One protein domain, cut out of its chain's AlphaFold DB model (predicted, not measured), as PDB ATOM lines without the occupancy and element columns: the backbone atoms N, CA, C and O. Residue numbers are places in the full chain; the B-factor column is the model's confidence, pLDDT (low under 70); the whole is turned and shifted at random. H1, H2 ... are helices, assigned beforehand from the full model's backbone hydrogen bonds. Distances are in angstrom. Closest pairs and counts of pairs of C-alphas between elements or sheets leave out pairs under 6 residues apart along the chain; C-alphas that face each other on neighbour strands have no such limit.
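This is residues 67 to 121 of the 121 residues of an uncharacterized protein of Candidatus Nitrososphaera evergladensis SR1 (UniProt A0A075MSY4). A long helix, H2, and a short one, H1, make a rough T: H1 begins beside residues 105 to 110 of H2 and runs away from it at about a right angle. Before H1, residues 67 to 80 form a loop that folds back on itself, with residues 70 to 71 and 79 to 80 in a short antiparallel pairing; at the other end, residues 114 to 121 stick out free as an arm. The printed part has 55 residues with two named helices, H1 then H2, and no named strand, and its class is all helix. The whole is compact, with a radius of gyration of the C-alphas of 11.2 A, yet elongated in outline, spanning 38 by 20 by 17 A.

Start at C-alpha 67, at (66.457, -0.094, 17.217), and go through residues 67 to 80, which hold no named element. Find C-alpha 81 at (70.396, 0.723, 19.754); there H1 begins, and it runs through residues 81 to 89. H2 takes residues 100 to 119 and measures 29.3 A from its first C-alpha to its last, at (58.695, 5.140, 3.542).

Look at Val 81 and Val 106, whose C-alphas, 5.8 A apart, are the closest of H1 and H2. The two helices touch, H2 with residues 105 to 110 alone. Their lines are about perpendicular, at 88 degrees. In H1 and H2 every O i to N i+4 pair is within hydrogen-bond range.

The two C-alphas farthest apart are those of Gly 75 and Thr 121, at 37.9 A. Without residues 114 to 121, the body spans 26 by 19 by 17 A. The link from H1 to H2, 10 residues, is short, and the printed part has no cut. The mean pLDDT of the printed part is 84.0; residues 117 to 121 are under 70.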
ATOM      1  N   LEU A  67      66.463  -1.261  16.331       83.50
ATOM      2  CA  LEU A  67      66.457  -0.094  17.217       83.50
ATOM      3  C   LEU A  67      66.079  -0.444  18.656       83.50
ATOM      4  O   LEU A  67      66.572   0.205  19.573       83.50
ATOM      5  N   ASP A  68      65.257  -1.475  18.847       85.50
ATOM      6  CA  ASP A  68      64.773  -1.901  20.161       85.50
ATOM      7  C   ASP A  68      65.666  -2.999  20.778       85.50
ATOM      8  O   ASP A  68      65.397  -3.504  21.870       85.50
ATOM      9  N   THR A  69      66.748  -3.387  20.090       86.19
ATOM     10  CA  THR A  69      67.728  -4.350  20.607       86.19
ATOM     11  C   THR A  69      68.593  -3.683  21.668       86.19
ATOM     12  O   THR A  69      69.109  -2.588  21.446       86.19
ATOM     13  N   LYS A  70      68.772  -4.338  22.820       87.88
ATOM     14  CA  LYS A  70      69.688  -3.868  23.865       87.88
ATOM     15  C   LYS A  70      71.122  -4.248  23.529       87.88
ATOM     16  O   LYS A  70      71.381  -5.366  23.092       87.88
ATOM     17  N   ALA A  71      72.039  -3.321  23.757       87.44
ATOM     18  CA  ALA A  71      73.465  -3.543  23.620       87.44
ATOM     19  C   ALA A  71      74.221  -2.904  24.788       87.44
ATOM     20  O   ALA A  71      73.822  -1.869  25.335       87.44
ATOM     21  N   ALA A  72      75.321  -3.543  25.174       87.12
ATOM     22  CA  ALA A  72      76.203  -3.039  26.211       87.12
ATOM     23  C   ALA A  72      77.081  -1.911  25.652       87.12
ATOM     24  O   ALA A  72      77.714  -2.057  24.607       87.12
ATOM     25  N   VAL A  73      77.144  -0.794  26.373       84.69
ATOM     26  CA  VAL A  73      78.049   0.319  26.071       84.69
ATOM     27  C   VAL A  73      79.050   0.439  27.216       84.69
ATOM     28  O   VAL A  73      78.623   0.465  28.375       84.69
ATOM     29  N   PRO A  74      80.364   0.521  26.943       83.56
ATOM     30  CA  PRO A  74      81.363   0.630  27.999       83.56
ATOM     31  C   PRO A  74      81.078   1.789  28.960       83.56
ATOM     32  O   PRO A  74      80.812   2.918  28.548       83.56
ATOM     33  N   GLY A  75      81.113   1.493  30.261       80.94
ATOM     34  CA  GLY A  75      80.862   2.475  31.319       80.94
ATOM     35  C   GLY A  75      79.400   2.906  31.470       80.94
ATOM     36  O   GLY A  75      79.136   3.894  32.155       80.94
ATOM     37  N   ARG A  76      78.444   2.207  30.843       84.06
ATOM     38  CA  ARG A  76      77.012   2.518  30.929       84.06
ATOM     39  C   ARG A  76      76.171   1.254  31.117       84.06
ATOM     40  O   ARG A  76      76.623   0.142  30.864       84.06
ATOM     41  N   GLN A  77      74.932   1.441  31.567       84.12
ATOM     42  CA  GLN A  77      73.937   0.372  31.593       84.12
ATOM     43  C   GLN A  77      73.580  -0.053  30.160       84.12
ATOM     44  O   GLN A  77      73.677   0.754  29.233       84.12
ATOM     45  N   GLU A  78      73.157  -1.309  29.986       88.25
ATOM     46  CA  GLU A  78      72.566  -1.767  28.728       88.25
ATOM     47  C   GLU A  78      71.464  -0.814  28.268       88.25
ATOM     48  O   GLU A  78      70.559  -0.460  29.025       88.25
ATOM     49  N   MET A  79      71.543  -0.434  27.002       89.75
ATOM     50  CA  MET A  79      70.658   0.543  26.389       89.75
ATOM     51  C   MET A  79      70.262   0.086  24.998       89.75
ATOM     52  O   MET A  79      70.903  -0.792  24.414       89.75
ATOM     53  N   THR A  80      69.170   0.634  24.480       92.19
ATOM     54  CA  THR A  80      68.693   0.239  23.158       92.19
ATOM     55  C   THR A  80      69.589   0.825  22.073       92.19
ATOM     56  O   THR A  80      70.206   1.874  22.258       92.19
ATOM     57  N   VAL A  81      69.660   0.182  20.907       90.56
ATOM     58  CA  VAL A  81      70.396   0.723  19.754       90.56
ATOM     59  C   VAL A  81      69.901   2.129  19.388       90.56
ATOM     60  O   VAL A  81      70.702   2.955  18.954       90.56
ATOM     61  N   ARG A  82      68.616   2.432  19.612       91.25
ATOM     62  CA  ARG A  82      68.065   3.787  19.472       91.25
ATOM     63  C   ARG A  82      68.775   4.796  20.376       91.25
ATOM     64  O   ARG A  82      69.270   5.800  19.872       91.25
ATOM     65  N   ASP A  83      68.895   4.489  21.664       92.50
ATOM     66  CA  ASP A  83      69.571   5.359  22.634       92.50
ATOM     67  C   ASP A  83      71.051   5.554  22.269       92.50
ATOM     68  O   ASP A  83      71.583   6.662  22.334       92.50
ATOM     69  N   ILE A  84      71.719   4.484  21.823       92.50
ATOM     70  CA  ILE A  84      73.124   4.535  21.386       92.50
ATOM     71  C   ILE A  84      73.280   5.459  20.174       92.50
ATOM     72  O   ILE A  84      74.209   6.267  20.125       92.50
ATOM     73  N   LEU A  85      72.373   5.365  19.199       92.69
ATOM     74  CA  LEU A  85      72.373   6.239  18.026       92.69
ATOM     75  C   LEU A  85      72.173   7.704  18.406       92.69
ATOM     76  O   LEU A  85      72.822   8.566  17.815       92.69
ATOM     77  N   ASP A  86      71.314   7.999  19.378       92.88
ATOM     78  CA  ASP A  86      71.093   9.373  19.828       92.88
ATOM     79  C   ASP A  86      72.320   9.927  20.567       92.88
ATOM     80  O   ASP A  86      72.764  11.035  20.269       92.88
ATOM     81  N   LEU A  87      72.985   9.122  21.401       92.19
ATOM     82  CA  LEU A  87      74.256   9.509  22.026       92.19
ATOM     83  C   LEU A  87      75.379   9.758  21.004       92.19
ATOM     84  O   LEU A  87      76.190  10.666  21.201       92.19
ATOM     85  N   LEU A  88      75.430   8.972  19.922       91.50
ATOM     86  CA  LEU A  88      76.366   9.183  18.812       91.50
ATOM     87  C   LEU A  88      76.065  10.489  18.064       91.50
ATOM     88  O   LEU A  88      76.993  11.231  17.748       91.50
ATOM     89  N   LYS A  89      74.785  10.800  17.805       90.94
ATOM     90  CA  LYS A  89      74.375  12.071  17.175       90.94
ATOM     91  C   LYS A  89      74.729  13.280  18.038       90.94
ATOM     92  O   LYS A  89      75.146  14.303  17.507       90.94
ATOM     93  N   GLU A  90      74.580  13.154  19.353       91.69
ATOM     94  CA  GLU A  90      74.945  14.192  20.323       91.69
ATOM     95  C   GLU A  90      76.464  14.299  20.555       91.69
ATOM     96  O   GLU A  90      76.911  15.178  21.290       91.69
ATOM     97  N   GLY A  91      77.270  13.405  19.970       89.88
ATOM     98  CA  GLY A  91      78.724  13.376  20.154       89.88
ATOM     99  C   GLY A  91      79.171  12.965  21.562       89.88
ATOM    100  O   GLY A  91      80.323  13.190  21.929       89.88
ATOM    101  N   ARG A  92      78.280  12.364  22.364       89.81
ATOM    102  CA  ARG A  92      78.566  11.926  23.744       89.81
ATOM    103  C   ARG A  92      79.374  10.634  23.819       89.81
ATOM    104  O   ARG A  92      79.926  10.330  24.874       89.81
ATOM    105  N   ILE A  93      79.381   9.864  22.737       90.25
ATOM    106  CA  ILE A  93      80.188   8.658  22.534       90.25
ATOM    107  C   ILE A  93      80.665   8.635  21.082       90.25
ATOM    108  O   ILE A  93      80.059   9.280  20.221       90.25
ATOM    109  N   LYS A  94      81.729   7.887  20.793       91.31
ATOM    110  CA  LYS A  94      82.187   7.605  19.431       91.31
ATOM    111  C   LYS A  94      81.895   6.158  19.065       91.31
ATOM    112  O   LYS A  94      81.772   5.285  19.917       91.31
ATOM    113  N   MET A  95      81.812   5.899  17.765       89.12
ATOM    114  CA  MET A  95      81.585   4.549  17.249       89.12
ATOM    115  C   MET A  95      82.713   3.586  17.642       89.12
ATOM    116  O   MET A  95      82.454   2.419  17.921       89.12
ATOM    117  N   ASP A  96      83.944   4.094  17.705       91.94
ATOM    118  CA  ASP A  96      85.136   3.324  18.071       91.94
ATOM    119  C   ASP A  96      85.169   2.948  19.560       91.94
ATOM    120  O   ASP A  96      85.881   2.022  19.938       91.94
ATOM    121  N   ASP A  97      84.357   3.611  20.391       86.75
ATOM    122  CA  ASP A  97      84.211   3.285  21.813       86.75
ATOM    123  C   ASP A  97      83.317   2.046  22.027       86.75
ATOM    124  O   ASP A  97      83.194   1.550  23.146       86.75
ATOM    125  N   LEU A  98      82.658   1.547  20.976       89.00
ATOM    126  CA  LEU A  98      81.755   0.398  21.027       89.00
ATOM    127  C   LEU A  98      82.472  -0.887  20.601       89.00
ATOM    128  O   LEU A  98      83.298  -0.882  19.685       89.00
ATOM    129  N   ALA A  99      82.093  -2.015  21.205       90.00
ATOM    130  CA  ALA A  99      82.548  -3.335  20.771       90.00
ATOM    131  C   ALA A  99      82.104  -3.634  19.322       90.00
ATOM    132  O   ALA A  99      81.103  -3.101  18.845       90.00
ATOM    133  N   LEU A 100      82.856  -4.465  18.592       87.62
ATOM    134  CA  LEU A 100      82.654  -4.686  17.148       87.62
ATOM    135  C   LEU A 100      81.261  -5.238  16.797       87.62
ATOM    136  O   LEU A 100      80.686  -4.891  15.763       87.62
ATOM    137  N   ASP A 101      80.714  -6.082  17.660       84.12
ATOM    138  CA  ASP A 101      79.360  -6.625  17.575       84.12
ATOM    139  C   ASP A 101      78.298  -5.531  17.776       84.12
ATOM    140  O   ASP A 101      77.361  -5.413  16.979       84.12
ATOM    141  N   VAL A 102      78.498  -4.654  18.763       87.50
ATOM    142  CA  VAL A 102      77.638  -3.489  19.018       87.50
ATOM    143  C   VAL A 102      77.727  -2.484  17.872       87.50
ATOM    144  O   VAL A 102      76.708  -1.969  17.420       87.50
ATOM    145  N   GLN A 103      78.916  -2.262  17.313       90.00
ATOM    146  CA  GLN A 103      79.092  -1.435  16.122       90.00
ATOM    147  C   GLN A 103      78.287  -1.970  14.932       90.00
ATOM    148  O   GLN A 103      77.647  -1.198  14.215       90.00
ATOM    149  N   ALA A 104      78.298  -3.285  14.702       85.38
ATOM    150  CA  ALA A 104      77.509  -3.894  13.637       85.38
ATOM    151  C   ALA A 104      75.999  -3.709  13.874       85.38
ATOM    152  O   ALA A 104      75.273  -3.373  12.934       85.38
ATOM    153  N   LEU A 105      75.536  -3.861  15.120       85.56
ATOM    154  CA  LEU A 105      74.146  -3.608  15.513       85.56
ATOM    155  C   LEU A 105      73.741  -2.147  15.316       85.56
ATOM    156  O   LEU A 105      72.685  -1.880  14.753       85.56
ATOM    157  N   VAL A 106      74.590  -1.199  15.701       89.19
ATOM    158  CA  VAL A 106      74.330   0.239  15.564       89.19
ATOM    159  C   VAL A 106      74.307   0.671  14.099       89.19
ATOM    160  O   VAL A 106      73.417   1.421  13.701       89.19
ATOM    161  N   ARG A 107      75.210   0.148  13.252       88.12
ATOM    162  CA  ARG A 107      75.158   0.377  11.792       88.12
ATOM    163  C   ARG A 107      73.860  -0.150  11.191       88.12
ATOM    164  O   ARG A 107      73.275   0.510  10.331       88.12
ATOM    165  N   LYS A 108      73.397  -1.311  11.663       84.12
ATOM    166  CA  LYS A 108      72.085  -1.838  11.292       84.12
ATOM    167  C   LYS A 108      70.976  -0.900  11.791       84.12
ATOM    168  O   LYS A 108      70.251  -0.344  10.980       84.12
ATOM    169  N   GLY A 109      70.899  -0.570  13.075       86.50
ATOM    170  CA  GLY A 109      69.894   0.377  13.582       86.50
ATOM    171  C   GLY A 109      69.832   1.698  12.797       86.50
ATOM    172  O   GLY A 109      68.750   2.149  12.429       86.50
ATOM    173  N   ALA A 110      70.985   2.273  12.437       86.94
ATOM    174  CA  ALA A 110      71.056   3.501  11.644       86.94
ATOM    175  C   ALA A 110      70.411   3.361  10.256       86.94
ATOM    176  O   ALA A 110      69.695   4.262   9.808       86.94
ATOM    177  N   LEU A 111      70.658   2.247   9.557       83.31
ATOM    178  CA  LEU A 111      70.060   2.015   8.243       83.31
ATOM    179  C   LEU A 111      68.554   1.757   8.352       83.31
ATOM    180  O   LEU A 111      67.799   2.240   7.514       83.31
ATOM    181  N   GLU A 112      68.114   1.052   9.396       80.38
ATOM    182  CA  GLU A 112      66.695   0.806   9.651       80.38
ATOM    183  C   GLU A 112      65.934   2.115   9.901       80.38
ATOM    184  O   GLU A 112      64.938   2.379   9.230       80.38
ATOM    185  N   ALA A 113      66.453   2.989  10.773       81.25
ATOM    186  CA  ALA A 113      65.881   4.315  11.014       81.25
ATOM    187  C   ALA A 113      65.811   5.154   9.724       81.25
ATOM    188  O   ALA A 113      64.805   5.809   9.449       81.25
ATOM    189  N   LYS A 114      66.858   5.095   8.891       80.31
ATOM    190  CA  LYS A 114      66.903   5.792   7.598       80.31
ATOM    191  C   LYS A 114      65.871   5.254   6.604       80.31
ATOM    192  O   LYS A 114      65.268   6.038   5.871       80.31
ATOM    193  N   ASN A 115      65.683   3.939   6.548       70.81
ATOM    194  CA  ASN A 115      64.701   3.312   5.669       70.81
ATOM    195  C   ASN A 115      63.271   3.624   6.129       70.81
ATOM    196  O   ASN A 115      62.445   3.975   5.292       70.81
ATOM    197  N   ALA A 116      63.002   3.615   7.438       70.44
ATOM    198  CA  ALA A 116      61.705   4.008   7.987       70.44
ATOM    199  C   ALA A 116      61.310   5.440   7.576       70.44
ATOM    200  O   ALA A 116      60.194   5.652   7.108       70.44
ATOM    201  N   MET A 117      62.243   6.401   7.637       64.56
ATOM    202  CA  MET A 117      61.991   7.784   7.194       64.56
ATOM    203  C   MET A 117      61.703   7.898   5.688       64.56
ATOM    204  O   MET A 117      60.952   8.773   5.265       64.56
ATOM    205  N   ARG A 118      62.279   7.017   4.859       59.09
ATOM    206  CA  ARG A 118      62.056   7.006   3.401       59.09
ATOM    207  C   ARG A 118      60.691   6.465   2.983       59.09
ATOM    208  O   ARG A 118      60.275   6.749   1.870       59.09
ATOM    209  N   HIS A 119      60.022   5.690   3.832       51.50
ATOM    210  CA  HIS A 119      58.695   5.140   3.542       51.50
ATOM    211  C   HIS A 119      57.545   6.028   4.046       51.50
ATOM    212  O   HIS A 119      56.394   5.771   3.707       51.50
ATOM    213  N   THR A 120      57.840   7.074   4.827       50.09
ATOM    214  CA  THR A 120      56.860   8.043   5.355       50.09
ATOM    215  C   THR A 120      56.784   9.359   4.569       50.09
ATOM    216  O   THR A 120      56.095  10.275   5.009       50.09
ATOM    217  N   THR A 121      57.491   9.476   3.438       42.19
ATOM    218  CA  THR A 121      57.505  10.669   2.563       42.19
ATOM    219  C   THR A 121      57.104  10.280   1.150       42.19
ATOM    220  O   THR A 121      56.401  11.082   0.503       42.19
TER     221      THR A 121